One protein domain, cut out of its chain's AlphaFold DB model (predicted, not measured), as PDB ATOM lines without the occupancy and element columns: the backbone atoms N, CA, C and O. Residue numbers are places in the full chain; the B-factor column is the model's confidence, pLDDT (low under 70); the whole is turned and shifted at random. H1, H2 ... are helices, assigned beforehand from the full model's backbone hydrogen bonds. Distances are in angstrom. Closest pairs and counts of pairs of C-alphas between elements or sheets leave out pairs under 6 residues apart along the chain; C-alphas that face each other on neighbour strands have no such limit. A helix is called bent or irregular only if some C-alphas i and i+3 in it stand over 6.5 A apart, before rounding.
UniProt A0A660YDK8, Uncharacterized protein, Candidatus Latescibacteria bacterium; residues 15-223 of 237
ATOM      1  N   VAL A  15     -57.870 -13.933  -4.332       76.50
ATOM      2  CA  VAL A  15     -58.279 -14.311  -5.698       76.50
ATOM      3  C   VAL A  15     -57.288 -15.307  -6.309       76.50
ATOM      4  O   VAL A  15     -57.705 -16.285  -6.935       76.50
ATOM      5  N   GLY A  16     -55.985 -15.107  -6.085       74.12
ATOM      6  CA  GLY A  16     -54.941 -16.026  -6.543       74.12
ATOM      7  C   GLY A  16     -55.099 -17.426  -5.949       74.12
ATOM      8  O   GLY A  16     -55.144 -18.411  -6.685       74.12
ATOM      9  N   THR A  17     -55.272 -17.519  -4.630       78.12
ATOM     10  CA  THR A  17     -55.461 -18.803  -3.931       78.12
ATOM     11  C   THR A  17     -56.757 -19.510  -4.339       78.12
ATOM     12  O   THR A  17     -56.735 -20.716  -4.592       78.12
ATOM     13  N   ALA A  18     -57.865 -18.777  -4.498       78.38
ATOM     14  CA  ALA A  18     -59.130 -19.342  -4.969       78.38
ATOM     15  C   ALA A  18     -59.022 -19.913  -6.394       78.38
ATOM     16  O   ALA A  18     -59.490 -21.020  -6.663       78.38
ATOM     17  N   THR A  19     -58.355 -19.194  -7.302       77.94
ATOM     18  CA  THR A  19     -58.175 -19.636  -8.695       77.94
ATOM     19  C   THR A  19     -57.341 -20.916  -8.772       77.94
ATOM     20  O   THR A  19     -57.726 -21.870  -9.451       77.94
ATOM     21  N   ILE A  20     -56.234 -20.973  -8.025       79.00
ATOM     22  CA  ILE A  20     -55.371 -22.162  -7.949       79.00
ATOM     23  C   ILE A  20     -56.149 -23.359  -7.390       79.00
ATOM     24  O   ILE A  20     -56.052 -24.457  -7.934       79.00
ATOM     25  N   SER A  21     -56.966 -23.148  -6.354       77.06
ATOM     26  CA  SER A  21     -57.773 -24.210  -5.742       77.06
ATOM     27  C   SER A  21     -58.794 -24.813  -6.713       77.06
ATOM     28  O   SER A  21     -58.926 -26.038  -6.785       77.06
ATOM     29  N   ILE A  22     -59.473 -23.984  -7.514       85.38
ATOM     30  CA  ILE A  22     -60.436 -24.460  -8.520       85.38
ATOM     31  C   ILE A  22     -59.729 -25.301  -9.586       85.38
ATOM     32  O   ILE A  22     -60.166 -26.414  -9.883       85.38
ATOM     33  N   ILE A  23     -58.616 -24.801 -10.133       82.56
ATOM     34  CA  ILE A  23     -57.842 -25.516 -11.157       82.56
ATOM     35  C   ILE A  23     -57.329 -26.847 -10.598       82.56
ATOM     36  O   ILE A  23     -57.511 -27.885 -11.230       82.56
ATOM     37  N   ALA A  24     -56.752 -26.839  -9.394       78.88
ATOM     38  CA  ALA A  24     -56.266 -28.047  -8.735       78.88
ATOM     39  C   ALA A  24     -57.390 -29.071  -8.524       78.88
ATOM     40  O   ALA A  24     -57.207 -30.251  -8.808       78.88
ATOM     41  N   THR A  25     -58.576 -28.622  -8.103       82.25
ATOM     42  CA  THR A  25     -59.743 -29.497  -7.922       82.25
ATOM     43  C   THR A  25     -60.150 -30.160  -9.236       82.25
ATOM     44  O   THR A  25     -60.341 -31.374  -9.272       82.25
ATOM     45  N   ILE A  26     -60.229 -29.395 -10.330       85.44
ATOM     46  CA  ILE A  26     -60.552 -29.934 -11.660       85.44
ATOM     47  C   ILE A  26     -59.513 -30.976 -12.079       85.44
ATOM     48  O   ILE A  26     -59.884 -32.050 -12.548       85.44
ATOM     49  N   VAL A  27     -58.227 -30.691 -11.876       83.94
ATOM     50  CA  VAL A  27     -57.136 -31.611 -12.219       83.94
ATOM     51  C   VAL A  27     -57.202 -32.895 -11.391       83.94
ATOM     52  O   VAL A  27     -57.046 -33.976 -11.948       83.94
ATOM     53  N   ILE A  28     -57.476 -32.809 -10.087       83.75
ATOM     54  CA  ILE A  28     -57.627 -33.981  -9.209       83.75
ATOM     55  C   ILE A  28     -58.810 -34.841  -9.657       83.75
ATOM     56  O   ILE A  28     -58.675 -36.056  -9.807       83.75
ATOM     57  N   VAL A  29     -59.959 -34.209  -9.905       85.31
ATOM     58  CA  VAL A  29     -61.164 -34.897 -10.383       85.31
ATOM     59  C   VAL A  29     -60.891 -35.571 -11.723       85.31
ATOM     60  O   VAL A  29     -61.254 -36.731 -11.904       85.31
ATOM     61  N   LEU A  30     -60.210 -34.884 -12.640       86.94
ATOM     62  CA  LEU A  30     -59.859 -35.428 -13.946       86.94
ATOM     63  C   LEU A  30     -58.880 -36.603 -13.808       86.94
ATOM     64  O   LEU A  30     -59.158 -37.655 -14.368       86.94
ATOM     65  N   ASN A  31     -57.819 -36.476 -13.003       87.31
ATOM     66  CA  ASN A  31     -56.862 -37.549 -12.700       87.31
ATOM     67  C   ASN A  31     -57.530 -38.813 -12.152       87.31
ATOM     68  O   ASN A  31     -57.156 -39.923 -12.523       87.31
ATOM     69  N   PHE A  32     -58.508 -38.653 -11.262       84.94
ATOM     70  CA  PHE A  32     -59.182 -39.784 -10.636       84.94
ATOM     71  C   PHE A  32     -60.253 -40.401 -11.547       84.94
ATOM     72  O   PHE A  32     -60.307 -41.620 -11.729       84.94
ATOM     73  N   LEU A  33     -61.109 -39.569 -12.145       92.75
ATOM     74  CA  LEU A  33     -62.254 -40.042 -12.921       92.75
ATOM     75  C   LEU A  33     -61.881 -40.500 -14.328       92.75
ATOM     76  O   LEU A  33     -62.576 -41.360 -14.865       92.75
ATOM     77  N   SER A  34     -60.805 -39.988 -14.933       94.12
ATOM     78  CA  SER A  34     -60.436 -40.346 -16.308       94.12
ATOM     79  C   SER A  34     -60.221 -41.850 -16.481       94.12
ATOM     80  O   SER A  34     -60.694 -42.433 -17.455       94.12
ATOM     81  N   GLY A  35     -59.556 -42.496 -15.520       93.50
ATOM     82  CA  GLY A  35     -59.292 -43.933 -15.570       93.50
ATOM     83  C   GLY A  35     -60.561 -44.756 -15.413       93.50
ATOM     84  O   GLY A  35     -60.841 -45.631 -16.230       93.50
ATOM     85  N   ILE A  36     -61.367 -44.437 -14.400       95.38
ATOM     86  CA  ILE A  36     -62.595 -45.175 -14.088       95.38
ATOM     87  C   ILE A  36     -63.621 -45.002 -15.212       95.38
ATOM     88  O   ILE A  36     -64.112 -45.987 -15.761       95.38
ATOM     89  N   VAL A  37     -63.914 -43.757 -15.591       97.12
ATOM     90  CA  VAL A  37     -64.912 -43.441 -16.621       97.12
ATOM     91  C   VAL A  37     -64.447 -43.945 -17.985       97.12
ATOM     92  O   VAL A  37     -65.214 -44.615 -18.672       97.12
ATOM     93  N   GLY A  38     -63.190 -43.688 -18.365       96.31
ATOM     94  CA  GLY A  38     -62.631 -44.165 -19.631       96.31
ATOM     95  C   GLY A  38     -62.601 -45.690 -19.715       96.31
ATOM     96  O   GLY A  38     -63.032 -46.261 -20.714       96.31
ATOM     97  N   GLY A  39     -62.169 -46.362 -18.646       96.25
ATOM     98  CA  GLY A  39     -62.067 -47.819 -18.587       96.25
ATOM     99  C   GLY A  39     -63.425 -48.514 -18.641       96.25
ATOM    100  O   GLY A  39     -63.624 -49.399 -19.472       96.25
ATOM    101  N   ILE A  40     -64.389 -48.088 -17.816       97.62
ATOM    102  CA  ILE A  40     -65.751 -48.653 -17.824       97.62
ATOM    103  C   ILE A  40     -66.410 -48.432 -19.188       97.62
ATOM    104  O   ILE A  40     -67.036 -49.341 -19.734       97.62
ATOM    105  N   TRP A  41     -66.243 -47.249 -19.775       97.88
ATOM    106  CA  TRP A  41     -66.821 -46.954 -21.079       97.88
ATOM    107  C   TRP A  41     -66.192 -47.819 -22.183       97.88
ATOM    108  O   TRP A  41     -66.921 -48.435 -22.963       97.88
ATOM    109  N   LEU A  42     -64.862 -47.967 -22.215       97.56
ATOM    110  CA  LEU A  42     -64.202 -48.895 -23.146       97.56
ATOM    111  C   LEU A  42     -64.659 -50.348 -22.945       97.56
ATOM    112  O   LEU A  42     -64.803 -51.074 -23.928       97.56
ATOM    113  N   ALA A  43     -64.922 -50.764 -21.705       97.44
ATOM    114  CA  ALA A  43     -65.397 -52.109 -21.388       97.44
ATOM    115  C   ALA A  43     -66.798 -52.364 -21.961       97.44
ATOM    116  O   ALA A  43     -67.026 -53.399 -22.586       97.44
ATOM    117  N   ILE A  44     -67.711 -51.393 -21.821       97.81
ATOM    118  CA  ILE A  44     -69.064 -51.450 -22.402       97.81
ATOM    119  C   ILE A  44     -69.001 -51.536 -23.933       97.81
ATOM    120  O   ILE A  44     -69.774 -52.269 -24.543       97.81
ATOM    121  N   LEU A  45     -68.059 -50.825 -24.556       96.44
ATOM    122  CA  LEU A  45     -67.830 -50.875 -26.005       96.44
ATOM    123  C   LEU A  45     -67.101 -52.152 -26.471       96.44
ATOM    124  O   LEU A  45     -66.919 -52.345 -27.670       96.44
ATOM    125  N   GLY A  46     -66.684 -53.027 -25.550       96.38
ATOM    126  CA  GLY A  46     -66.009 -54.288 -25.861       96.38
ATOM    127  C   GLY A  46     -64.500 -54.173 -26.111       96.38
ATOM    128  O   GLY A  46     -63.864 -55.167 -26.458       96.38
ATOM    129  N   HIS A  47     -63.883 -53.008 -25.881       96.19
ATOM    130  CA  HIS A  47     -62.449 -52.767 -26.107       96.19
ATOM    131  C   HIS A  47     -61.553 -53.250 -24.945       96.19
ATOM    132  O   HIS A  47     -60.589 -52.586 -24.552       96.19
ATOM    133  N   TRP A  48     -61.823 -54.442 -24.410       95.94
ATOM    134  CA  TRP A  48     -61.113 -55.024 -23.261       95.94
ATOM    135  C   TRP A  48     -59.599 -55.139 -23.455       95.94
ATOM    136  O   TRP A  48     -58.833 -54.906 -22.520       95.94
ATOM    137  N   GLY A  49     -59.147 -55.424 -24.681       96.06
ATOM    138  CA  GLY A  49     -57.717 -55.494 -24.992       96.06
ATOM    139  C   GLY A  49     -56.983 -54.173 -24.730       96.06
ATOM    140  O   GLY A  49     -55.860 -54.179 -24.239       96.06
ATOM    141  N   SER A  50     -57.631 -53.030 -24.978       96.50
ATOM    142  CA  SER A  50     -57.024 -51.711 -24.729       96.50
ATOM    143  C   SER A  50     -56.925 -51.382 -23.241       96.50
ATOM    144  O   SER A  50     -55.957 -50.755 -22.811       96.50
ATOM    145  N   ILE A  51     -57.889 -51.854 -22.449       97.12
ATOM    146  CA  ILE A  51     -57.862 -51.742 -20.989       97.12
ATOM    147  C   ILE A  51     -56.693 -52.558 -20.432       97.12
ATOM    148  O   ILE A  51     -55.865 -52.032 -19.691       97.12
ATOM    149  N   GLY A  52     -56.566 -53.822 -20.852       96.94
ATOM    150  CA  GLY A  52     -55.463 -54.689 -20.430       96.94
ATOM    151  C   GLY A  52     -54.089 -54.110 -20.774       96.94
ATOM    152  O   GLY A  52     -53.196 -54.103 -19.930       96.94
ATOM    153  N   ILE A  53     -53.936 -53.547 -21.977       96.69
ATOM    154  CA  ILE A  53     -52.694 -52.871 -22.375       96.69
ATOM    155  C   ILE A  53     -52.435 -51.637 -21.507       96.69
ATOM    156  O   ILE A  53     -51.303 -51.445 -21.081       96.69
ATOM    157  N   GLY A  54     -53.454 -50.826 -21.200       96.00
ATOM    158  CA  GLY A  54     -53.288 -49.664 -20.322       96.00
ATOM    159  C   GLY A  54     -52.742 -50.041 -18.944       96.00
ATOM    160  O   GLY A  54     -51.758 -49.460 -18.486       96.00
ATOM    161  N   PHE A  55     -53.295 -51.088 -18.328       96.38
ATOM    162  CA  PHE A  55     -52.762 -51.622 -17.071       96.38
ATOM    163  C   PHE A  55     -51.344 -52.177 -17.219       96.38
ATOM    164  O   PHE A  55     -50.477 -51.865 -16.403       96.38
ATOM    165  N   GLY A  56     -51.086 -52.963 -18.269       96.56
ATOM    166  CA  GLY A  56     -49.757 -53.512 -18.541       96.56
ATOM    167  C   GLY A  56     -48.699 -52.420 -18.710       96.56
ATOM    168  O   GLY A  56     -47.615 -52.518 -18.141       96.56
ATOM    169  N   LEU A  57     -49.037 -51.340 -19.419       95.00
ATOM    170  CA  LEU A  57     -48.179 -50.168 -19.565       95.00
ATOM    171  C   LEU A  57     -47.957 -49.457 -18.234       95.00
ATOM    172  O   LEU A  57     -46.815 -49.130 -17.928       95.00
ATOM    173  N   GLY A  58     -48.997 -49.281 -17.416       92.56
ATOM    174  CA  GLY A  58     -48.857 -48.700 -16.079       92.56
ATOM    175  C   GLY A  58     -47.873 -49.468 -15.187       92.56
ATOM    176  O   GLY A  58     -47.094 -48.851 -14.464       92.56
ATOM    177  N   ILE A  59     -47.852 -50.802 -15.280       93.69
ATOM    178  CA  ILE A  59     -46.930 -51.663 -14.516       93.69
ATOM    179  C   ILE A  59     -45.516 -51.659 -15.112       93.69
ATOM    180  O   ILE A  59     -44.533 -51.637 -14.373       93.69
ATOM    181  N   ALA A  60     -45.394 -51.695 -16.441       93.88
ATOM    182  CA  ALA A  60     -44.100 -51.742 -17.120       93.88
ATOM    183  C   ALA A  60     -43.361 -50.392 -17.093       93.88
ATOM    184  O   ALA A  60     -42.131 -50.356 -17.152       93.88
ATOM    185  N   MET A  61     -44.093 -49.280 -16.997       92.75
ATOM    186  CA  MET A  61     -43.538 -47.937 -17.158       92.75
ATOM    187  C   MET A  61     -42.408 -47.602 -16.174       92.75
ATOM    188  O   MET A  61     -41.386 -47.138 -16.665       92.75
ATOM    189  N   PRO A  62     -42.472 -47.885 -14.856       90.69
ATOM    190  CA  PRO A  62     -41.357 -47.594 -13.944       90.69
ATOM    191  C   PRO A  62     -40.020 -48.226 -14.373       90.69
ATOM    192  O   PRO A  62     -38.955 -47.632 -14.208       90.69
ATOM    193  N   TRP A  63     -40.068 -49.412 -14.985       92.00
ATOM    194  CA  TRP A  63     -38.888 -50.128 -15.474       92.00
ATOM    195  C   TRP A  63     -38.340 -49.482 -16.745       92.00
ATOM    196  O   TRP A  63     -37.141 -49.227 -16.854       92.00
ATOM    197  N   ILE A  64     -39.235 -49.161 -17.685       93.56
ATOM    198  CA  ILE A  64     -38.896 -48.428 -18.911       93.56
ATOM    199  C   ILE A  64     -38.300 -47.062 -18.553       93.56
ATOM    200  O   ILE A  64     -37.277 -46.674 -19.111       93.56
ATOM    201  N   TRP A  65     -38.905 -46.366 -17.588       91.50
ATOM    202  CA  TRP A  65     -38.461 -45.068 -17.096       91.50
ATOM    203  C   TRP A  65     -37.070 -45.142 -16.478       91.50
ATOM    204  O   TRP A  65     -36.221 -44.326 -16.815       91.50
ATOM    205  N   THR A  66     -36.800 -46.159 -15.656       91.44
ATOM    206  CA  THR A  66     -35.472 -46.372 -15.061       91.44
ATOM    207  C   THR A  66     -34.398 -46.469 -16.145       91.44
ATOM    208  O   THR A  66     -33.421 -45.726 -16.110       91.44
ATOM    209  N   ILE A  67     -34.613 -47.311 -17.161       95.00
ATOM    210  CA  ILE A  67     -33.665 -47.480 -18.274       95.00
ATOM    211  C   ILE A  67     -33.524 -46.178 -19.071       95.00
ATOM    212  O   ILE A  67     -32.409 -45.750 -19.366       95.00
ATOM    213  N   ALA A  68     -34.644 -45.528 -19.397       95.19
ATOM    214  CA  ALA A  68     -34.648 -44.272 -20.140       95.19
ATOM    215  C   ALA A  68     -33.948 -43.141 -19.370       95.19
ATOM    216  O   ALA A  68     -33.301 -42.302 -19.982       95.19
ATOM    217  N   SER A  69     -34.026 -43.138 -18.038       93.00
ATOM    218  CA  SER A  69     -33.413 -42.122 -17.177       93.00
ATOM    219  C   SER A  69     -31.909 -42.308 -16.948       93.00
ATOM    220  O   SER A  69     -31.276 -41.404 -16.407       93.00
ATOM    221  N   LEU A  70     -31.295 -43.419 -17.386       94.69
ATOM    222  CA  LEU A  70     -29.864 -43.678 -17.159       94.69
ATOM    223  C   LEU A  70     -28.941 -42.545 -17.647       94.69
ATOM    224  O   LEU A  70     -28.033 -42.167 -16.902       94.69
ATOM    225  N   PRO A  71     -29.150 -41.935 -18.832       93.19
ATOM    226  CA  PRO A  71     -28.338 -40.793 -19.253       93.19
ATOM    227  C   PRO A  71     -28.513 -39.579 -18.332       93.19
ATOM    228  O   PRO A  71     -27.535 -38.902 -18.019       93.19
ATOM    229  N   ALA A  72     -29.734 -39.338 -17.841       92.44
ATOM    230  CA  ALA A  72     -30.018 -38.278 -16.875       92.44
ATOM    231  C   ALA A  72     -29.322 -38.534 -15.532       92.44
ATOM    232  O   ALA A  72     -28.772 -37.611 -14.936       92.44
ATOM    233  N   MET A  73     -29.301 -39.789 -15.070       90.94
ATOM    234  CA  MET A  73     -28.589 -40.189 -13.854       90.94
ATOM    235  C   MET A  73     -27.081 -39.962 -13.992       90.94
ATOM    236  O   MET A  73     -26.456 -39.431 -13.077       90.94
ATOM    237  N   GLY A  74     -26.504 -40.285 -15.154       93.12
ATOM    238  CA  GLY A  74     -25.102 -39.985 -15.454       93.12
ATOM    239  C   GLY A  74     -24.800 -38.485 -15.383       93.12
ATOM    240  O   GLY A  74     -23.842 -38.078 -14.728       93.12
ATOM    241  N   LEU A  75     -25.655 -37.652 -15.988       91.88
ATOM    242  CA  LEU A  75     -25.539 -36.191 -15.890       91.88
ATOM    243  C   LEU A  75     -25.696 -35.690 -14.451       91.88
ATOM    244  O   LEU A  75     -24.957 -34.801 -14.037       91.88
ATOM    245  N   SER A  76     -26.603 -36.288 -13.679       88.12
ATOM    246  CA  SER A  76     -26.851 -35.932 -12.277       88.12
ATOM    247  C   SER A  76     -25.656 -36.260 -11.379       88.12
ATOM    248  O   SER A  76     -25.336 -35.497 -10.470       88.12
ATOM    249  N   PHE A  77     -24.939 -37.351 -11.657       91.31
ATOM    250  CA  PHE A  77     -23.702 -37.675 -10.945       91.31
ATOM    251  C   PHE A  77     -22.601 -36.638 -11.220       91.31
ATOM    252  O   PHE A  77     -21.950 -36.148 -10.298       91.31
ATOM    253  N   VAL A  78     -22.427 -36.247 -12.487       91.25
ATOM    254  CA  VAL A  78     -21.472 -35.189 -12.861       91.25
ATOM    255  C   VAL A  78     -21.885 -33.849 -12.244       91.25
ATOM    256  O   VAL A  78     -21.039 -33.114 -11.742       91.25
ATOM    257  N   LEU A  79     -23.183 -33.548 -12.232       89.62
ATOM    258  CA  LEU A  79     -23.750 -32.367 -11.587       89.62
ATOM    259  C   LEU A  79     -23.384 -32.303 -10.097       89.62
ATOM    260  O   LEU A  79     -22.891 -31.267  -9.655       89.62
ATOM    261  N   ALA A  80     -23.573 -33.399  -9.354       88.12
ATOM    262  CA  ALA A  80     -23.232 -33.479  -7.933       88.12
ATOM    263  C   ALA A  80     -21.741 -33.199  -7.689       88.12
ATOM    264  O   ALA A  80     -21.394 -32.357  -6.863       88.12
ATOM    265  N   PHE A  81     -20.859 -33.789  -8.500       90.06
ATOM    266  CA  PHE A  81     -19.414 -33.563  -8.405       90.06
ATOM    267  C   PHE A  81     -19.006 -32.089  -8.591       90.06
ATOM    268  O   PHE A  81     -18.088 -31.600  -7.930       90.06
ATOM    269  N   PHE A  82     -19.662 -31.352  -9.495       88.81
ATOM    270  CA  PHE A  82     -19.390 -29.920  -9.684       88.81
ATOM    271  C   PHE A  82     -20.090 -29.028  -8.653       88.81
ATOM    272  O   PHE A  82     -19.562 -27.958  -8.333       88.81
ATOM    273  N   ALA A  83     -21.233 -29.470  -8.121       85.75
ATOM    274  CA  ALA A  83     -21.929 -28.795  -7.033       85.75
ATOM    275  C   ALA A  83     -21.084 -28.795  -5.750       85.75
ATOM    276  O   ALA A  83     -20.899 -27.736  -5.157       85.75
ATOM    277  N   GLU A  84     -20.471 -29.929  -5.396       86.12
ATOM    278  CA  GLU A  84     -19.550 -30.040  -4.251       86.12
ATOM    279  C   GLU A  84     -18.322 -29.128  -4.389       86.12
ATOM    280  O   GLU A  84     -17.824 -28.576  -3.412       86.12
ATOM    281  N   LYS A  85     -17.852 -28.902  -5.621       85.00
ATOM    282  CA  LYS A  85     -16.751 -27.967  -5.909       85.00
ATOM    283  C   LYS A  85     -17.162 -26.489  -5.869       85.00
ATOM    284  O   LYS A  85     -16.334 -25.627  -6.161       85.00
ATOM    285  N   GLY A  86     -18.427 -26.182  -5.576       81.75
ATOM    286  CA  GLY A  86     -18.950 -24.817  -5.504       81.75
ATOM    287  C   GLY A  86     -19.080 -24.112  -6.859       81.75
ATOM    288  O   GLY A  86     -19.239 -22.890  -6.913       81.75
ATOM    289  N   SER A  87     -19.015 -24.841  -7.978       85.62
ATOM    290  CA  SER A  87     -19.047 -24.236  -9.314       85.62
ATOM    291  C   SER A  87     -20.476 -23.926  -9.776       85.62
ATOM    292  O   SER A  87     -21.057 -24.643 -10.591       85.62
ATOM    293  N   LYS A  88     -21.034 -22.807  -9.291       82.56
ATOM    294  CA  LYS A  88     -22.432 -22.396  -9.545       82.56
ATOM    295  C   LYS A  88     -22.814 -22.410 -11.040       82.56
ATOM    296  O   LYS A  88     -23.898 -22.868 -11.392       82.56
ATOM    297  N   THR A  89     -21.918 -21.978 -11.934       85.44
ATOM    298  CA  THR A  89     -22.173 -21.942 -13.388       85.44
ATOM    299  C   THR A  89     -22.311 -23.334 -14.004       85.44
ATOM    300  O   THR A  89     -23.258 -23.585 -14.748       85.44
ATOM    301  N   PHE A  90     -21.390 -24.255 -13.698       87.38
ATOM    302  CA  PHE A  90     -21.437 -25.616 -14.242       87.38
ATOM    303  C   PHE A  90     -22.612 -26.402 -13.668       87.38
ATOM    304  O   PHE A  90     -23.289 -27.111 -14.415       87.38
ATOM    305  N   THR A  91     -22.907 -26.213 -12.379       87.25
ATOM    306  CA  THR A  91     -24.087 -26.790 -11.733       87.25
ATOM    307  C   THR A  91     -25.376 -26.327 -12.413       87.25
ATOM    308  O   THR A  91     -26.220 -27.150 -12.757       87.25
ATOM    309  N   GLY A  92     -25.504 -25.031 -12.718       87.75
ATOM    310  CA  GLY A  92     -26.664 -24.505 -13.442       87.75
ATOM    311  C   GLY A  92     -26.825 -25.097 -14.847       87.75
ATOM    312  O   GLY A  92     -27.916 -25.533 -15.213       87.75
ATOM    313  N   ILE A  93     -25.741 -25.167 -15.629       90.75
ATOM    314  CA  ILE A  93     -25.776 -25.704 -17.002       90.75
ATOM    315  C   ILE A  93     -26.135 -27.195 -17.009       90.75
ATOM    316  O   ILE A  93     -26.997 -27.619 -17.777       90.75
ATOM    317  N   LEU A  94     -25.494 -27.999 -16.157       91.56
ATOM    318  CA  LEU A  94     -25.767 -29.436 -16.076       91.56
ATOM    319  C   LEU A  94     -27.168 -29.718 -15.521       91.56
ATOM    320  O   LEU A  94     -27.857 -30.610 -16.025       91.56
ATOM    321  N   GLY A  95     -27.624 -28.923 -14.549       90.81
ATOM    322  CA  GLY A  95     -28.994 -28.967 -14.045       90.81
ATOM    323  C   GLY A  95     -30.013 -28.683 -15.148       90.81
ATOM    324  O   GLY A  95     -30.981 -29.431 -15.304       90.81
ATOM    325  N   PHE A  96     -29.751 -27.685 -15.998       91.69
ATOM    326  CA  PHE A  96     -30.597 -27.399 -17.160       91.69
ATOM    327  C   PHE A  96     -30.684 -28.548 -18.137       91.69
ATOM    328  O   PHE A  96     -31.776 -28.914 -18.571       91.69
ATOM    329  N   LEU A  97     -29.531 -29.108 -18.488       93.56
ATOM    330  CA  LEU A  97     -29.446 -30.167 -19.475       93.56
ATOM    331  C   LEU A  97     -30.177 -31.418 -18.982       93.56
ATOM    332  O   LEU A  97     -30.941 -32.024 -19.733       93.56
ATOM    333  N   THR A  98     -30.019 -31.730 -17.694       92.44
ATOM    334  CA  THR A  98     -30.747 -32.806 -17.013       92.44
ATOM    335  C   THR A  98     -32.256 -32.550 -17.039       92.44
ATOM    336  O   THR A  98     -33.025 -33.436 -17.411       92.44
ATOM    337  N   SER A  99     -32.695 -31.324 -16.733       91.88
ATOM    338  CA  SER A  99     -34.118 -30.964 -16.758       91.88
ATOM    339  C   SER A  99     -34.720 -31.024 -18.166       91.88
ATOM    340  O   SER A  99     -35.818 -31.551 -18.336       91.88
ATOM    341  N   ILE A 100     -34.019 -30.517 -19.189       94.06
ATOM    342  CA  ILE A 100     -34.449 -30.622 -20.593       94.06
ATOM    343  C   ILE A 100     -34.600 -32.083 -20.989       94.06
ATOM    344  O   ILE A 100     -35.600 -32.445 -21.604       94.06
ATOM    345  N   TYR A 101     -33.621 -32.913 -20.639       94.94
ATOM    346  CA  TYR A 101     -33.645 -34.326 -20.980       94.94
ATOM    347  C   TYR A 101     -34.841 -35.043 -20.338       94.94
ATOM    348  O   TYR A 101     -35.594 -35.724 -21.034       94.94
ATOM    349  N   ASN A 102     -35.081 -34.822 -19.042       93.19
ATOM    350  CA  ASN A 102     -36.227 -35.405 -18.339       93.19
ATOM    351  C   ASN A 102     -37.566 -34.930 -18.922       93.19
ATOM    352  O   ASN A 102     -38.452 -35.748 -19.173       93.19
ATOM    353  N   ASN A 103     -37.700 -33.635 -19.225       93.94
ATOM    354  CA  ASN A 103     -38.895 -33.102 -19.883       93.94
ATOM    355  C   ASN A 103     -39.076 -33.687 -21.294       93.94
ATOM    356  O   ASN A 103     -40.195 -34.009 -21.688       93.94
ATOM    357  N   ALA A 104     -38.000 -33.902 -22.051       95.31
ATOM    358  CA  ALA A 104     -38.079 -34.558 -23.352       95.31
ATOM    359  C   ALA A 104     -38.570 -36.010 -23.232       95.31
ATOM    360  O   ALA A 104     -39.443 -36.417 -23.998       95.31
ATOM    361  N   LEU A 105     -38.080 -36.774 -22.249       95.94
ATOM    362  CA  LEU A 105     -38.566 -38.132 -21.980       95.94
ATOM    363  C   LEU A 105     -40.049 -38.153 -21.597       95.94
ATOM    364  O   LEU A 105     -40.801 -38.971 -22.128       95.94
ATOM    365  N   LEU A 106     -40.484 -37.236 -20.725       95.44
ATOM    366  CA  LEU A 106     -41.899 -37.090 -20.373       95.44
ATOM    367  C   LEU A 106     -42.742 -36.785 -21.611       95.44
ATOM    368  O   LEU A 106     -43.735 -37.468 -21.854       95.44
ATOM    369  N   ALA A 107     -42.335 -35.809 -22.424       96.31
ATOM    370  CA  ALA A 107     -43.045 -35.445 -23.646       96.31
ATOM    371  C   ALA A 107     -43.138 -36.621 -24.629       96.31
ATOM    372  O   ALA A 107     -44.209 -36.875 -25.178       96.31
ATOM    373  N   LEU A 108     -42.050 -37.374 -24.815       96.19
ATOM    374  CA  LEU A 108     -42.036 -38.575 -25.653       96.19
ATOM    375  C   LEU A 108     -43.003 -39.642 -25.134       96.19
ATOM    376  O   LEU A 108     -43.753 -40.211 -25.926       96.19
ATOM    377  N   TRP A 109     -43.037 -39.873 -23.819       96.06
ATOM    378  CA  TRP A 109     -44.002 -40.776 -23.193       96.06
ATOM    379  C   TRP A 109     -45.445 -40.332 -23.457       96.06
ATOM    380  O   TRP A 109     -46.264 -41.138 -23.899       96.06
ATOM    381  N   VAL A 110     -45.741 -39.041 -23.272       96.50
ATOM    382  CA  VAL A 110     -47.064 -38.462 -23.555       96.50
ATOM    383  C   VAL A 110     -47.472 -38.697 -25.005       96.50
ATOM    384  O   VAL A 110     -48.546 -39.241 -25.259       96.50
ATOM    385  N   ILE A 111     -46.610 -38.296 -25.947       95.62
ATOM    386  CA  ILE A 111     -46.837 -38.422 -27.392       95.62
ATOM    387  C   ILE A 111     -47.121 -39.879 -27.745       95.62
ATOM    388  O   ILE A 111     -48.072 -40.176 -28.470       95.62
ATOM    389  N   TRP A 112     -46.296 -40.787 -27.227       96.44
ATOM    390  CA  TRP A 112     -46.382 -42.201 -27.544       96.44
ATOM    391  C   TRP A 112     -47.668 -42.833 -27.005       96.44
ATOM    392  O   TRP A 112     -48.388 -43.466 -27.778       96.44
ATOM    393  N   VAL A 113     -48.013 -42.622 -25.727       97.12
ATOM    394  CA  VAL A 113     -49.258 -43.160 -25.144       97.12
ATOM    395  C   VAL A 113     -50.482 -42.574 -25.842       97.12
ATOM    396  O   VAL A 113     -51.398 -43.315 -26.205       97.12
ATOM    397  N   PHE A 114     -50.493 -41.257 -26.065       96.88
ATOM    398  CA  PHE A 114     -51.578 -40.582 -26.770       96.88
ATOM    399  C   PHE A 114     -51.770 -41.172 -28.169       96.88
ATOM    400  O   PHE A 114     -52.859 -41.644 -28.500       96.88
ATOM    401  N   GLY A 115     -50.703 -41.214 -28.970       95.56
ATOM    402  CA  GLY A 115     -50.739 -41.762 -30.324       95.56
ATOM    403  C   GLY A 115     -51.157 -43.231 -30.346       95.56
ATOM    404  O   GLY A 115     -51.960 -43.627 -31.188       95.56
ATOM    405  N   PHE A 116     -50.685 -44.032 -29.388       96.75
ATOM    406  CA  PHE A 116     -51.019 -45.450 -29.284       96.75
ATOM    407  C   PHE A 116     -52.520 -45.696 -29.084       96.75
ATOM    408  O   PHE A 116     -53.094 -46.564 -29.753       96.75
ATOM    409  N   PHE A 117     -53.165 -44.961 -28.176       97.25
ATOM    410  CA  PHE A 117     -54.599 -45.120 -27.923       97.25
ATOM    411  C   PHE A 117     -55.454 -44.461 -29.000       97.25
ATOM    412  O   PHE A 117     -56.415 -45.071 -29.462       97.25
ATOM    413  N   MET A 118     -55.080 -43.269 -29.465       96.00
ATOM    414  CA  MET A 118     -55.849 -42.570 -30.495       96.00
ATOM    415  C   MET A 118     -55.781 -43.254 -31.860       96.00
ATOM    416  O   MET A 118     -56.752 -43.197 -32.605       96.00
ATOM    417  N   ALA A 119     -54.708 -43.989 -32.168       95.38
ATOM    418  CA  ALA A 119     -54.643 -44.831 -33.367       95.38
ATOM    419  C   ALA A 119     -55.625 -46.021 -33.346       95.38
ATOM    420  O   ALA A 119     -55.831 -46.659 -34.375       95.38
ATOM    421  N   ARG A 120     -56.206 -46.346 -32.185       94.44
ATOM    422  CA  ARG A 120     -57.213 -47.408 -32.001       94.44
ATOM    423  C   ARG A 120     -58.620 -46.856 -31.792       94.44
ATOM    424  O   ARG A 120     -59.552 -47.632 -31.601       94.44
ATOM    425  N   ALA A 121     -58.756 -45.535 -31.761       94.31
ATOM    426  CA  ALA A 121     -60.027 -44.888 -31.541       94.31
ATOM    427  C   ALA A 121     -60.859 -44.866 -32.825       94.31
ATOM    428  O   ALA A 121     -60.390 -44.453 -33.883       94.31
ATOM    429  N   ASP A 122     -62.128 -45.228 -32.681       92.06
ATOM    430  CA  ASP A 122     -63.155 -45.097 -33.705       92.06
ATOM    431  C   ASP A 122     -64.087 -43.921 -33.366       92.06
ATOM    432  O   ASP A 122     -64.043 -43.332 -32.280       92.06
ATOM    433  N   SER A 123     -65.017 -43.611 -34.273       89.62
ATOM    434  CA  SER A 123     -65.989 -42.515 -34.121       89.62
ATOM    435  C   SER A 123     -66.824 -42.575 -32.834       89.62
ATOM    436  O   SER A 123     -67.272 -41.540 -32.345       89.62
ATOM    437  N   ARG A 124     -67.023 -43.769 -32.262       91.19
ATOM    438  CA  ARG A 124     -67.778 -43.984 -31.014       91.19
ATOM    439  C   ARG A 124     -66.903 -44.121 -29.767       91.19
ATOM    440  O   ARG A 124     -67.437 -44.084 -28.663       91.19
ATOM    441  N   SER A 125     -65.591 -44.290 -29.929       93.81
ATOM    442  CA  SER A 125     -64.665 -44.602 -28.834       93.81
ATOM    443  C   SER A 125     -63.588 -43.534 -28.607       93.81
ATOM    444  O   SER A 125     -62.803 -43.663 -27.673       93.81
ATOM    445  N   PHE A 126     -63.578 -42.433 -29.368       94.69
ATOM    446  CA  PHE A 126     -62.569 -41.378 -29.200       94.69
ATOM    447  C   PHE A 126     -62.523 -40.775 -27.785       94.69
ATOM    448  O   PHE A 126     -61.448 -40.702 -27.198       94.69
ATOM    449  N   ILE A 127     -63.667 -40.400 -27.194       95.50
ATOM    450  CA  ILE A 127     -63.720 -39.850 -25.825       95.50
ATOM    451  C   ILE A 127     -63.192 -40.858 -24.798       95.50
ATOM    452  O   ILE A 127     -62.300 -40.495 -24.027       95.50
ATOM    453  N   PRO A 128     -63.685 -42.111 -24.754       96.88
ATOM    454  CA  PRO A 128     -63.196 -43.051 -23.758       96.88
ATOM    455  C   PRO A 128     -61.720 -43.424 -23.966       96.88
ATOM    456  O   PRO A 128     -61.018 -43.603 -22.972       96.88
ATOM    457  N   TYR A 129     -61.203 -43.430 -25.202       97.62
ATOM    458  CA  TYR A 129     -59.766 -43.584 -25.458       97.62
ATOM    459  C   TYR A 129     -58.926 -42.390 -24.986       97.62
ATOM    460  O   TYR A 129     -57.838 -42.609 -24.455       97.62
ATOM    461  N   LEU A 130     -59.418 -41.152 -25.107       96.44
ATOM    462  CA  LEU A 130     -58.748 -39.968 -24.549       96.44
ATOM    463  C   LEU A 130     -58.668 -40.048 -23.018       96.44
ATOM    464  O   LEU A 130     -57.600 -39.878 -22.435       96.44
ATOM    465  N   LEU A 131     -59.778 -40.369 -22.350       96.75
ATOM    466  CA  LEU A 131     -59.801 -40.494 -20.888       96.75
ATOM    467  C   LEU A 131     -58.907 -41.643 -20.398       96.75
ATOM    468  O   LEU A 131     -58.129 -41.485 -19.453       96.75
ATOM    469  N   TRP A 132     -58.973 -42.788 -21.077       97.38
ATOM    470  CA  TRP A 132     -58.167 -43.952 -20.732       97.38
ATOM    471  C   TRP A 132     -56.673 -43.739 -21.001       97.38
ATOM    472  O   TRP A 132     -55.834 -44.088 -20.169       97.38
ATOM    473  N   GLY A 133     -56.329 -43.127 -22.136       96.62
ATOM    474  CA  GLY A 133     -54.952 -42.794 -22.490       96.62
ATOM    475  C   GLY A 133     -54.337 -41.795 -21.514       96.62
ATOM    476  O   GLY A 133     -53.202 -41.999 -21.081       96.62
ATOM    477  N   TYR A 134     -55.101 -40.778 -21.101       96.56
ATOM    478  CA  TYR A 134     -54.683 -39.848 -20.053       96.56
ATOM    479  C   TYR A 134     -54.368 -40.589 -18.751       96.56
ATOM    480  O   TYR A 134     -53.266 -40.470 -18.220       96.56
ATOM    481  N   SER A 135     -55.290 -41.435 -18.278       95.75
ATOM    482  CA  SER A 135     -55.076 -42.220 -17.059       95.75
ATOM    483  C   SER A 135     -53.878 -43.161 -17.165       95.75
ATOM    484  O   SER A 135     -53.138 -43.308 -16.198       95.75
ATOM    485  N   THR A 136     -53.685 -43.803 -18.319       95.94
ATOM    486  CA  THR A 136     -52.579 -44.746 -18.544       95.94
ATOM    487  C   THR A 136     -51.227 -44.044 -18.467       95.94
ATOM    488  O   THR A 136     -50.278 -44.583 -17.905       95.94
ATOM    489  N   MET A 137     -51.134 -42.833 -19.014       95.56
ATOM    490  CA  MET A 137     -49.913 -42.036 -18.968       95.56
ATOM    491  C   MET A 137     -49.676 -41.438 -17.572       95.56
ATOM    492  O   MET A 137     -48.540 -41.460 -17.098       95.56
ATOM    493  N   MET A 138     -50.733 -40.970 -16.899       94.88
ATOM    494  CA  MET A 138     -50.640 -40.303 -15.596       94.88
ATOM    495  C   MET A 138     -50.437 -41.257 -14.420       94.88
ATOM    496  O   MET A 138     -49.773 -40.880 -13.455       94.88
ATOM    497  N   ALA A 139     -50.986 -42.473 -14.468       92.62
ATOM    498  CA  ALA A 139     -50.919 -43.429 -13.363       92.62
ATOM    499  C   ALA A 139     -49.479 -43.744 -12.905       92.62
ATOM    500  O   ALA A 139     -49.190 -43.552 -11.722       92.62
ATOM    501  N   PRO A 140     -48.548 -44.167 -13.785       91.94
ATOM    502  CA  PRO A 140     -47.184 -44.454 -13.356       91.94
ATOM    503  C   PRO A 140     -46.414 -43.192 -12.951       91.94
ATOM    504  O   PRO A 140     -45.650 -43.239 -11.991       91.94
ATOM    505  N   LEU A 141     -46.650 -42.050 -13.609       92.44
ATOM    506  CA  LEU A 141     -46.027 -40.774 -13.232       92.44
ATOM    507  C   LEU A 141     -46.450 -40.335 -11.826       92.44
ATOM    508  O   LEU A 141     -45.609 -39.969 -11.012       92.44
ATOM    509  N   SER A 142     -47.744 -40.436 -11.520       90.38
ATOM    510  CA  SER A 142     -48.290 -40.099 -10.201       90.38
ATOM    511  C   SER A 142     -47.800 -41.072  -9.129       90.38
ATOM    512  O   SER A 142     -47.499 -40.662  -8.010       90.38
ATOM    513  N   TYR A 143     -47.668 -42.358  -9.471       90.69
ATOM    514  CA  TYR A 143     -47.077 -43.350  -8.578       90.69
ATOM    515  C   TYR A 143     -45.617 -43.018  -8.249       90.69
ATOM    516  O   TYR A 143     -45.265 -42.989  -7.072       90.69
ATOM    517  N   MET A 144     -44.785 -42.714  -9.251       89.38
ATOM    518  CA  MET A 144     -43.387 -42.326  -9.023       89.38
ATOM    519  C   MET A 144     -43.291 -41.038  -8.200       89.38
ATOM    520  O   MET A 144     -42.542 -40.998  -7.230       89.38
ATOM    521  N   ALA A 145     -44.132 -40.043  -8.495       88.75
ATOM    522  CA  ALA A 145     -44.210 -38.810  -7.715       88.75
ATOM    523  C   ALA A 145     -44.568 -39.047  -6.243       88.75
ATOM    524  O   ALA A 145     -44.003 -38.408  -5.363       88.75
ATOM    525  N   SER A 146     -45.447 -40.010  -5.952       88.62
ATOM    526  CA  SER A 146     -45.815 -40.358  -4.571       88.62
ATOM    527  C   SER A 146     -44.694 -41.024  -3.762       88.62
ATOM    528  O   SER A 146     -44.825 -41.174  -2.547       88.62
ATOM    529  N   LYS A 147     -43.621 -41.482  -4.424       88.62
ATOM    530  CA  LYS A 147     -42.450 -42.094  -3.779       88.62
ATOM    531  C   LYS A 147     -41.343 -41.095  -3.476       88.62
ATOM    532  O   LYS A 147     -40.393 -41.457  -2.787       88.62
ATOM    533  N   GLU A 148     -41.465 -39.869  -3.963       85.81
ATOM    534  CA  GLU A 148     -40.530 -38.803  -3.649       85.81
ATOM    535  C   GLU A 148     -40.960 -38.020  -2.404       85.81
ATOM    536  O   GLU A 148     -42.144 -38.019  -2.050       85.81
ATOM    537  N   PRO A 149     -40.015 -37.351  -1.718       84.62
ATOM    538  CA  PRO A 149     -40.347 -36.462  -0.615       84.62
ATOM    539  C   PRO A 149     -41.382 -35.411  -1.050       84.62
ATOM    540  O   PRO A 149     -41.271 -34.887  -2.161       84.62
ATOM    541  N   PRO A 150     -42.348 -35.035  -0.189       72.25
ATOM    542  CA  PRO A 150     -43.372 -34.036  -0.520       72.25
ATOM    543  C   PRO A 150     -42.804 -32.675  -0.953       72.25
ATOM    544  O   PRO A 150     -43.468 -31.916  -1.649       72.25
ATOM    545  N   GLU A 151     -41.568 -32.378  -0.551       72.50
ATOM    546  CA  GLU A 151     -40.843 -31.149  -0.882       72.50
ATOM    547  C   GLU A 151     -40.169 -31.193  -2.268       72.50
ATOM    548  O   GLU A 151     -39.612 -30.192  -2.720       72.50
ATOM    549  N   SER A 152     -40.250 -32.321  -2.989       78.69
ATOM    550  CA  SER A 152     -39.719 -32.465  -4.351       78.69
ATOM    551  C   SER A 152     -40.568 -31.688  -5.367       78.69
ATOM    552  O   SER A 152     -41.452 -32.212  -6.059       78.69
ATOM    553  N   MET A 153     -40.283 -30.389  -5.480       77.69
ATOM    554  CA  MET A 153     -40.932 -29.514  -6.461       77.69
ATOM    555  C   MET A 153     -40.669 -29.972  -7.899       77.69
ATOM    556  O   MET A 153     -41.546 -29.834  -8.752       77.69
ATOM    557  N   GLY A 154     -39.494 -30.554  -8.174       78.38
ATOM    558  CA  GLY A 154     -39.107 -31.012  -9.510       78.38
ATOM    559  C   GLY A 154     -40.072 -32.052 -10.082       78.38
ATOM    560  O   GLY A 154     -40.516 -31.930 -11.225       78.38
ATOM    561  N   THR A 155     -40.481 -33.021  -9.271       83.88
ATOM    562  CA  THR A 155     -41.367 -34.095  -9.734       83.88
ATOM    563  C   THR A 155     -42.817 -33.662  -9.823       83.88
ATOM    564  O   THR A 155     -43.503 -34.013 -10.784       83.88
ATOM    565  N   THR A 156     -43.263 -32.793  -8.914       84.69
ATOM    566  CA  THR A 156     -44.570 -32.132  -9.042       84.69
ATOM    567  C   THR A 156     -44.659 -31.337 -10.351       84.69
ATOM    568  O   THR A 156     -45.643 -31.449 -11.088       84.69
ATOM    569  N   LEU A 157     -43.604 -30.585 -10.691       86.69
ATOM    570  CA  LEU A 157     -43.516 -29.845 -11.952       86.69
ATOM    571  C   LEU A 157     -43.488 -30.769 -13.170       86.69
ATOM    572  O   LEU A 157     -44.153 -30.471 -14.160       86.69
ATOM    573  N   GLY A 158     -42.778 -31.896 -13.097       90.62
ATOM    574  CA  GLY A 158     -42.753 -32.902 -14.161       90.62
ATOM    575  C   GLY A 158     -44.134 -33.501 -14.439       90.62
ATOM    576  O   GLY A 158     -44.562 -33.575 -15.592       90.62
ATOM    577  N   VAL A 159     -44.883 -33.862 -13.392       91.56
ATOM    578  CA  VAL A 159     -46.261 -34.367 -13.525       91.56
ATOM    579  C   VAL A 159     -47.166 -33.310 -14.163       91.56
ATOM    580  O   VAL A 159     -47.902 -33.613 -15.104       91.56
ATOM    581  N   PHE A 160     -47.079 -32.059 -13.712       90.56
ATOM    582  CA  PHE A 160     -47.867 -30.964 -14.279       90.56
ATOM    583  C   PHE A 160     -47.501 -30.680 -15.747       90.56
ATOM    584  O   PHE A 160     -48.381 -30.512 -16.595       90.56
ATOM    585  N   PHE A 161     -46.210 -30.710 -16.083       93.88
ATOM    586  CA  PHE A 161     -45.726 -30.600 -17.459       93.88
ATOM    587  C   PHE A 161     -46.301 -31.703 -18.356       93.88
ATOM    588  O   PHE A 161     -46.766 -31.428 -19.465       93.88
ATOM    589  N   ALA A 162     -46.325 -32.943 -17.866       95.25
ATOM    590  CA  ALA A 162     -46.889 -34.076 -18.586       95.25
ATOM    591  C   ALA A 162     -48.386 -33.856 -18.887       95.25
ATOM    592  O   ALA A 162     -48.820 -34.039 -20.029       95.25
ATOM    593  N   GLN A 163     -49.163 -33.372 -17.911       94.19
ATOM    594  CA  GLN A 163     -50.579 -33.026 -18.099       94.19
ATOM    595  C   GLN A 163     -50.780 -31.950 -19.173       94.19
ATOM    596  O   GLN A 163     -51.649 -32.101 -20.036       94.19
ATOM    597  N   LEU A 164     -49.965 -30.889 -19.160       93.69
ATOM    598  CA  LEU A 164     -50.013 -29.842 -20.184       93.69
ATOM    599  C   LEU A 164     -49.665 -30.391 -21.568       93.69
ATOM    600  O   LEU A 164     -50.372 -30.098 -22.530       93.69
ATOM    601  N   CYS A 165     -48.633 -31.230 -21.676       95.62
ATOM    602  CA  CYS A 165     -48.286 -31.889 -22.934       95.62
ATOM    603  C   CYS A 165     -49.454 -32.714 -23.474       95.62
ATOM    604  O   CYS A 165     -49.748 -32.653 -24.669       95.62
ATOM    605  N   TYR A 166     -50.146 -33.453 -22.605       95.75
ATOM    606  CA  TYR A 166     -51.302 -34.245 -23.013       95.75
ATOM    607  C   TYR A 166     -52.436 -33.348 -23.509       95.75
ATOM    608  O   TYR A 166     -53.018 -33.610 -24.559       95.75
ATOM    609  N   LEU A 167     -52.720 -32.252 -22.803       93.75
ATOM    610  CA  LEU A 167     -53.737 -31.287 -23.215       93.75
ATOM    611  C   LEU A 167     -53.407 -30.652 -24.575       93.75
ATOM    612  O   LEU A 167     -54.285 -30.551 -25.429       93.75
ATOM    613  N   ILE A 168     -52.145 -30.278 -24.806       94.12
ATOM    614  CA  ILE A 168     -51.671 -29.765 -26.102       94.12
ATOM    615  C   ILE A 168     -51.927 -30.801 -27.210       94.12
ATOM    616  O   ILE A 168     -52.390 -30.438 -28.289       94.12
ATOM    617  N   TRP A 169     -51.710 -32.089 -26.934       93.69
ATOM    618  CA  TRP A 169     -52.009 -33.180 -27.867       93.69
ATOM    619  C   TRP A 169     -53.496 -33.387 -28.139       93.69
ATOM    620  O   TRP A 169     -53.889 -33.614 -29.284       93.69
ATOM    621  N   VAL A 170     -54.337 -33.257 -27.116       93.81
ATOM    622  CA  VAL A 170     -55.795 -33.285 -27.274       93.81
ATOM    623  C   VAL A 170     -56.234 -32.135 -28.182       93.81
ATOM    624  O   VAL A 170     -56.984 -32.347 -29.132       93.81
ATOM    625  N   LEU A 171     -55.728 -30.923 -27.944       93.50
ATOM    626  CA  LEU A 171     -56.032 -29.759 -28.779       93.50
ATOM    627  C   LEU A 171     -55.526 -29.935 -30.218       93.50
ATOM    628  O   LEU A 171     -56.257 -29.615 -31.156       93.50
ATOM    629  N   PHE A 172     -54.331 -30.503 -30.410       92.50
ATOM    630  CA  PHE A 172     -53.841 -30.890 -31.735       92.50
ATOM    631  C   PHE A 172     -54.800 -31.854 -32.430       92.50
ATOM    632  O   PHE A 172     -55.117 -31.662 -33.598       92.50
ATOM    633  N   PHE A 173     -55.296 -32.867 -31.727       91.38
ATOM    634  CA  PHE A 173     -56.190 -33.853 -32.325       91.38
ATOM    635  C   PHE A 173     -57.502 -33.233 -32.838       91.38
ATOM    636  O   PHE A 173     -57.990 -33.638 -33.890       91.38
ATOM    637  N   PHE A 174     -58.050 -32.225 -32.150       91.31
ATOM    638  CA  PHE A 174     -59.292 -31.559 -32.573       91.31
ATOM    639  C   PHE A 174     -59.093 -30.421 -33.582       91.31
ATOM    640  O   PHE A 174     -59.928 -30.234 -34.467       91.31
ATOM    641  N   PHE A 175     -58.023 -29.634 -33.448       91.69
ATOM    642  CA  PHE A 175     -57.837 -28.382 -34.200       91.69
ATOM    643  C   PHE A 175     -56.622 -28.394 -35.133       91.69
ATOM    644  O   PHE A 175     -56.459 -27.513 -35.983       91.69
ATOM    645  N   GLY A 176     -55.731 -29.365 -34.965       81.94
ATOM    646  CA  GLY A 176     -54.457 -29.441 -35.652       81.94
ATOM    647  C   GLY A 176     -54.602 -29.865 -37.104       81.94
ATOM    648  O   GLY A 176     -54.891 -31.014 -37.413       81.94
ATOM    649  N   LYS A 177     -54.309 -28.939 -38.019       81.38
ATOM    650  CA  LYS A 177     -54.140 -29.250 -39.449       81.38
ATOM    651  C   LYS A 177     -52.728 -29.733 -39.788       81.38
ATOM    652  O   LYS A 177     -52.518 -30.381 -40.807       81.38
ATOM    653  N   THR A 178     -51.745 -29.378 -38.963       88.81
ATOM    654  CA  THR A 178     -50.324 -29.659 -39.201       88.81
ATOM    655  C   THR A 178     -49.655 -30.004 -37.881       88.81
ATOM    656  O   THR A 178     -49.894 -29.331 -36.887       88.81
ATOM    657  N   PHE A 179     -48.812 -31.035 -37.877       87.50
ATOM    658  CA  PHE A 179     -48.135 -31.554 -36.681       87.50
ATOM    659  C   PHE A 179     -47.068 -30.596 -36.117       87.50
ATOM    660  O   PHE A 179     -46.945 -30.433 -34.906       87.50
ATOM    661  N   ILE A 180     -46.325 -29.911 -36.992       90.44
ATOM    662  CA  ILE A 180     -45.124 -29.142 -36.623       90.44
ATOM    663  C   ILE A 180     -45.373 -28.033 -35.571       90.44
ATOM    664  O   ILE A 180     -44.624 -27.989 -34.595       90.44
ATOM    665  N   PRO A 181     -46.400 -27.163 -35.680       90.12
ATOM    666  CA  PRO A 181     -46.633 -26.104 -34.689       90.12
ATOM    667  C   PRO A 181     -46.866 -26.619 -33.263       90.12
ATOM    668  O   PRO A 181     -46.455 -25.985 -32.295       90.12
ATOM    669  N   TRP A 182     -47.492 -27.786 -33.127       90.25
ATOM    670  CA  TRP A 182     -47.805 -28.386 -31.830       90.25
ATOM    671  C   TRP A 182     -46.574 -29.024 -31.193       90.25
ATOM    672  O   TRP A 182     -46.381 -28.913 -29.983       90.25
ATOM    673  N   LEU A 183     -45.687 -29.598 -32.011       89.94
ATOM    674  CA  LEU A 183     -44.373 -30.031 -31.547       89.94
ATOM    675  C   LEU A 183     -43.553 -28.839 -31.029       89.94
ATOM    676  O   LEU A 183     -42.977 -28.925 -29.946       89.94
ATOM    677  N   TYR A 184     -43.549 -27.708 -31.747       92.25
ATOM    678  CA  TYR A 184     -42.898 -26.485 -31.264       92.25
ATOM    679  C   TYR A 184     -43.501 -25.983 -29.950       92.25
ATOM    680  O   TYR A 184     -42.747 -25.598 -29.060       92.25
ATOM    681  N   ALA A 185     -44.827 -26.036 -29.783       91.69
ATOM    682  CA  ALA A 185     -45.473 -25.658 -28.528       91.69
ATOM    683  C   ALA A 185     -44.973 -26.506 -27.344       91.69
ATOM    684  O   ALA A 185     -44.624 -25.953 -26.305       91.69
ATOM    685  N   ILE A 186     -44.856 -27.828 -27.514       92.19
ATOM    686  CA  ILE A 186     -44.322 -28.729 -26.476       92.19
ATOM    687  C   ILE A 186     -42.859 -28.415 -26.167       92.19
ATOM    688  O   ILE A 186     -42.488 -28.362 -24.998       92.19
ATOM    689  N   ILE A 187     -42.035 -28.171 -27.191       93.81
ATOM    690  CA  ILE A 187     -40.621 -27.815 -27.007       93.81
ATOM    691  C   ILE A 187     -40.497 -26.508 -26.219       93.81
ATOM    692  O   ILE A 187     -39.724 -26.443 -25.266       93.81
ATOM    693  N   VAL A 188     -41.273 -25.483 -26.578       94.94
ATOM    694  CA  VAL A 188     -41.258 -24.186 -25.887       94.94
ATOM    695  C   VAL A 188     -41.719 -24.337 -24.440       94.94
ATOM    696  O   VAL A 188     -41.041 -23.854 -23.537       94.94
ATOM    697  N   VAL A 189     -42.824 -25.046 -24.193       93.00
ATOM    698  CA  VAL A 189     -43.311 -25.294 -22.827       93.00
ATOM    699  C   VAL A 189     -42.281 -26.092 -22.025       93.00
ATOM    700  O   VAL A 189     -41.962 -25.707 -20.905       93.00
ATOM    701  N   GLY A 190     -41.696 -27.144 -22.598       92.44
ATOM    702  CA  GLY A 190     -40.667 -27.949 -21.934       92.44
ATOM    703  C   GLY A 190     -39.422 -27.139 -21.590       92.44
ATOM    704  O   GLY A 190     -38.889 -27.265 -20.490       92.44
ATOM    705  N   PHE A 191     -39.002 -26.246 -22.486       93.56
ATOM    706  CA  PHE A 191     -37.898 -25.324 -22.240       93.56
ATOM    707  C   PHE A 191     -38.207 -24.352 -21.092       93.56
ATOM    708  O   PHE A 191     -37.377 -24.175 -20.201       93.56
ATOM    709  N   LEU A 192     -39.408 -23.764 -21.068       93.44
ATOM    710  CA  LEU A 192     -39.847 -22.866 -19.993       93.44
ATOM    711  C   LEU A 192     -39.907 -23.575 -18.635       93.44
ATOM    712  O   LEU A 192     -39.437 -23.026 -17.640       93.44
ATOM    713  N   PHE A 193     -40.422 -24.806 -18.595       91.31
ATOM    714  CA  PHE A 193     -40.431 -25.624 -17.380       91.31
ATOM    715  C   PHE A 193     -39.017 -25.951 -16.902       91.31
ATOM    716  O   PHE A 193     -38.748 -25.870 -15.705       91.31
ATOM    717  N   SER A 194     -38.097 -26.255 -17.820       91.31
ATOM    718  CA  SER A 194     -36.696 -26.490 -17.466       91.31
ATOM    719  C   SER A 194     -36.006 -25.244 -16.916       91.31
ATOM    720  O   SER A 194     -35.239 -25.346 -15.961       91.31
ATOM    721  N   LEU A 195     -36.287 -24.062 -17.473       91.56
ATOM    722  CA  LEU A 195     -35.787 -22.804 -16.912       91.56
ATOM    723  C   LEU A 195     -36.343 -22.566 -15.506       91.56
ATOM    724  O   LEU A 195     -35.592 -22.225 -14.595       91.56
ATOM    725  N   PHE A 196     -37.645 -22.778 -15.325       89.56
ATOM    726  CA  PHE A 196     -38.305 -22.592 -14.038       89.56
ATOM    727  C   PHE A 196     -37.746 -23.530 -12.959       89.56
ATOM    728  O   PHE A 196     -37.462 -23.084 -11.849       89.56
ATOM    729  N   ALA A 197     -37.502 -24.797 -13.304       87.50
ATOM    730  CA  ALA A 197     -36.911 -25.778 -12.400       87.50
ATOM    731  C   ALA A 197     -35.525 -25.344 -11.888       87.50
ATOM    732  O   ALA A 197     -35.252 -25.459 -10.695       87.50
ATOM    733  N   ILE A 198     -34.670 -24.783 -12.752       88.50
ATOM    734  CA  ILE A 198     -33.360 -24.266 -12.322       88.50
ATOM    735  C   ILE A 198     -33.502 -23.047 -11.433       88.50
ATOM    736  O   ILE A 198     -32.773 -22.931 -10.457       88.50
ATOM    737  N   VAL A 199     -34.387 -22.111 -11.784       89.06
ATOM    738  CA  VAL A 199     -34.570 -20.897 -10.981       89.06
ATOM    739  C   VAL A 199     -34.960 -21.277  -9.555       89.06
ATOM    740  O   VAL A 199     -34.389 -20.735  -8.612       89.06
ATOM    741  N   ILE A 200     -35.857 -22.258  -9.401       87.19
ATOM    742  CA  ILE A 200     -36.201 -22.824  -8.093       87.19
ATOM    743  C   ILE A 200     -34.978 -23.469  -7.442       87.19
ATOM    744  O   ILE A 200     -34.673 -23.130  -6.305       87.19
ATOM    745  N   ALA A 201     -34.251 -24.335  -8.151       84.31
ATOM    746  CA  ALA A 201     -33.085 -25.021  -7.594       84.31
ATOM    747  C   ALA A 201     -31.987 -24.050  -7.114       84.31
ATOM    748  O   ALA A 201     -31.398 -24.239  -6.056       84.31
ATOM    749  N   ILE A 202     -31.721 -22.973  -7.857       84.25
ATOM    750  CA  ILE A 202     -30.766 -21.939  -7.438       84.25
ATOM    751  C   ILE A 202     -31.309 -21.181  -6.224       84.25
ATOM    752  O   ILE A 202     -30.552 -20.899  -5.297       84.25
ATOM    753  N   ALA A 203     -32.603 -20.850  -6.209       86.12
ATOM    754  CA  ALA A 203     -33.217 -20.147  -5.086       86.12
ATOM    755  C   ALA A 203     -33.153 -20.969  -3.789       86.12
ATOM    756  O   ALA A 203     -32.816 -20.410  -2.747       86.12
ATOM    757  N   THR A 204     -33.406 -22.281  -3.851       83.00
ATOM    758  CA  THR A 204     -33.302 -23.171  -2.684       83.00
ATOM    759  C   THR A 204     -31.861 -23.283  -2.192       83.00
ATOM    760  O   THR A 204     -31.625 -23.129  -0.999       83.00
ATOM    761  N   MET A 205     -30.882 -23.422  -3.095       82.00
ATOM    762  CA  MET A 205     -29.460 -23.449  -2.717       82.00
ATOM    763  C   MET A 205     -28.996 -22.148  -2.039       82.00
ATOM    764  O   MET A 205     -28.202 -22.179  -1.103       82.00
ATOM    765  N   VAL A 206     -29.467 -20.986  -2.510       86.12
ATOM    766  CA  VAL A 206     -29.126 -19.688  -1.898       86.12
ATOM    767  C   VAL A 206     -29.749 -19.550  -0.508       86.12
ATOM    768  O   VAL A 206     -29.123 -18.980   0.388       86.12
ATOM    769  N   GLU A 207     -30.965 -20.062  -0.319       87.25
ATOM    770  CA  GLU A 207     -31.635 -20.065   0.980       87.25
ATOM    771  C   GLU A 207     -30.899 -20.959   1.985       87.25
ATOM    772  O   GLU A 207     -30.638 -20.524   3.105       87.25
ATOM    773  N   GLU A 208     -30.484 -22.158   1.574       85.94
ATOM    774  CA  GLU A 208     -29.675 -23.067   2.396       85.94
ATOM    775  C   GLU A 208     -28.349 -22.417   2.823       85.94
ATOM    776  O   GLU A 208     -28.037 -22.394   4.015       85.94
ATOM    777  N   GLU A 209     -27.625 -21.780   1.890       86.62
ATOM    778  CA  GLU A 209     -26.373 -21.055   2.182       86.62
ATOM    779  C   GLU A 209     -26.598 -19.920   3.203       86.62
ATOM    780  O   GLU A 209     -25.746 -19.637   4.051       86.62
ATOM    781  N   ARG A 210     -27.756 -19.247   3.141       89.75
ATOM    782  CA  ARG A 210     -28.120 -18.183   4.087       89.75
ATOM    783  C   ARG A 210     -28.435 -18.742   5.473       89.75
ATOM    784  O   ARG A 210     -27.996 -18.162   6.466       89.75
ATOM    785  N   MET A 211     -29.188 -19.836   5.536       90.19
ATOM    786  CA  MET A 211     -29.587 -20.476   6.790       90.19
ATOM    787  C   MET A 211     -28.392 -21.084   7.523       90.19
ATOM    788  O   MET A 211     -28.293 -20.942   8.738       90.19
ATOM    789  N   GLU A 212     -27.449 -21.685   6.799       91.56
ATOM    790  CA  GLU A 212     -26.207 -22.203   7.379       91.56
ATOM    791  C   GLU A 212     -25.360 -21.081   7.996       91.56
ATOM    792  O   GLU A 212     -24.957 -21.177   9.154       91.56
ATOM    793  N   LYS A 213     -25.167 -19.963   7.280       91.69
ATOM    794  CA  LYS A 213     -24.452 -18.792   7.821       91.69
ATOM    795  C   LYS A 213     -25.146 -18.205   9.049       91.69
ATOM    796  O   LYS A 213     -24.469 -17.810   9.994       91.69
ATOM    797  N   ALA A 214     -26.478 -18.151   9.046       92.44
ATOM    798  CA  ALA A 214     -27.250 -17.697  10.199       92.44
ATOM    799  C   ALA A 214     -27.111 -18.653  11.397       92.44
ATOM    800  O   ALA A 214     -27.000 -18.186  12.528       92.44
ATOM    801  N   ARG A 215     -27.072 -19.971  11.153       94.06
ATOM    802  CA  ARG A 215     -26.859 -20.986  12.194       94.06
ATOM    803  C   ARG A 215     -25.481 -20.856  12.834       94.06
ATOM    804  O   ARG A 215     -25.397 -20.806  14.053       94.06
ATOM    805  N   LEU A 216     -24.429 -20.731  12.025       93.56
ATOM    806  CA  LEU A 216     -23.057 -20.564  12.518       93.56
ATOM    807  C   LEU A 216     -22.885 -19.264  13.312       93.56
ATOM    808  O   LEU A 216     -22.243 -19.265  14.354       93.56
ATOM    809  N   ALA A 217     -23.496 -18.165  12.859       92.19
ATOM    810  CA  ALA A 217     -23.481 -16.907  13.606       92.19
ATOM    811  C   ALA A 217     -24.224 -17.012  14.949       92.19
ATOM    812  O   ALA A 217     -23.840 -16.359  15.911       92.19
ATOM    813  N   TYR A 218     -25.289 -17.815  15.021       92.12
ATOM    814  CA  TYR A 218     -25.998 -18.071  16.274       92.12
ATOM    815  C   TYR A 218     -25.173 -18.940  17.235       92.12
ATOM    816  O   TYR A 218     -25.089 -18.592  18.409       92.12
ATOM    817  N   GLU A 219     -24.546 -20.013  16.736       92.25
ATOM    818  CA  GLU A 219     -23.657 -20.893  17.517       92.25
ATOM    819  C   GLU A 219     -22.481 -20.103  18.134       92.25
ATOM    820  O   GLU A 219     -22.246 -20.206  19.335       92.25
ATOM    821  N   ASP A 220     -21.831 -19.226  17.357       92.00
ATOM    822  CA  ASP A 220     -20.739 -18.347  17.822       92.00
ATOM    823  C   ASP A 220     -21.184 -17.394  18.949       92.00
ATOM    824  O   ASP A 220     -20.482 -17.200  19.943       92.00
ATOM    825  N   ILE A 221     -22.400 -16.845  18.842       90.12
ATOM    826  CA  ILE A 221     -22.978 -15.998  19.891       90.12
ATOM    827  C   ILE A 221     -23.228 -16.815  21.165       90.12
ATOM    828  O   ILE A 221     -22.849 -16.364  22.245       90.12
ATOM    829  N   THR A 222     -23.849 -17.995  21.074       88.56
ATOM    830  CA  THR A 222     -24.130 -18.827  22.258       88.56
ATOM    831  C   THR A 222     -22.865 -19.297  22.968       88.56
ATOM    832  O   THR A 222     -22.815 -19.219  24.194       88.56
ATOM    833  N   ASP A 223     -21.825 -19.678  22.224       88.25
ATOM    834  CA  ASP A 223     -20.548 -20.099  22.808       88.25
ATOM    835  C   ASP A 223     -19.861 -18.944  23.558       88.25
ATOM    836  O   ASP A 223     -19.245 -19.162  24.602       88.25
TER     837      ASP A 223
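AT A GLANCE: This is residues 15 to 223 of the 237 residues of an uncharacterized protein of Candidatus Latescibacteria bacterium (UniProt A0A660YDK8). A long, loosely drawn bundle of helices runs up and down, H2a, H3, H4, H5 and H6 each against the one before, with H1 crossing H4 on one side and H2b, beyond a bend in H2, paired with H3 in a hairpin. Residues 206 to 223 of H6 stick out as a long arm, and residues 15 to 26 of H1 also stick out. The printed part has 209 residues, with six named helices, H1 to H6 in that order, and no named strand: the class is all helix. It is only just loose, close to compact, with a radius of gyration of the C-alphas of 20.6 A and spans of 74 by 35 by 32 A.

HOW THE PARTS SIT: H1, residues 15 to 44, touches H4, residues 126 to 145, with its residues 31 to 42 alone, at a steep tilt of 63 degrees; the closest C-alphas, of Gly 38 and Pro 128, are 4.3 A apart. H2, residues 48 to 84, was assigned as one helix by its hydrogen bonds but is bent, C-alphas 68 and 71 being 7.3 A apart; its arms are H2a, residues 48 to 68, and H2b, residues 71 to 84. H2a touches H4, closest at the C-alphas of Gly 54 and Thr 136, 5.3 A. H2b and H3, residues 88 to 118, form a hairpin, closest at the C-alphas of Ala 72 and Thr 98, 5.5 A. H3 and H4 form another, closest at the C-alphas of Phe 114 and Gly 133, 5.9 A. H5, residues 153 to 175, runs opposite ways to H4 at a shallow tilt of 12 degrees. H6, residues 180 to 223, touches H3 at a steep tilt of 41 degrees; the closest C-alphas, of Ser 99 and Ser 194, are 5.2 A apart. Each O i to N i+4 pair is within hydrogen-bond range in H2b, H3, H5 and H6, against 24 of 26 in H1, 15 of 17 in H2a and 14 of 16 in H4.

IN THESE COORDINATES: H1 begins at C-alpha 15 (-58.279, -14.311, -5.698) and is 42.1 A long. H2a measures 28.7 A, H2b 20.4 A, H3 44.3 A, H4 28.4 A and H5 32.5 A. H6, 64.9 A, ends at C-alpha 223 (-20.548, -20.099, 22.808).

THE WHOLE: The two C-alphas farthest apart, of Ser 123 and Asp 223, are 76.2 A apart. The printed part has no cut and no long link. Its mean pLDDT is 90.8, and no printed residue is under 70.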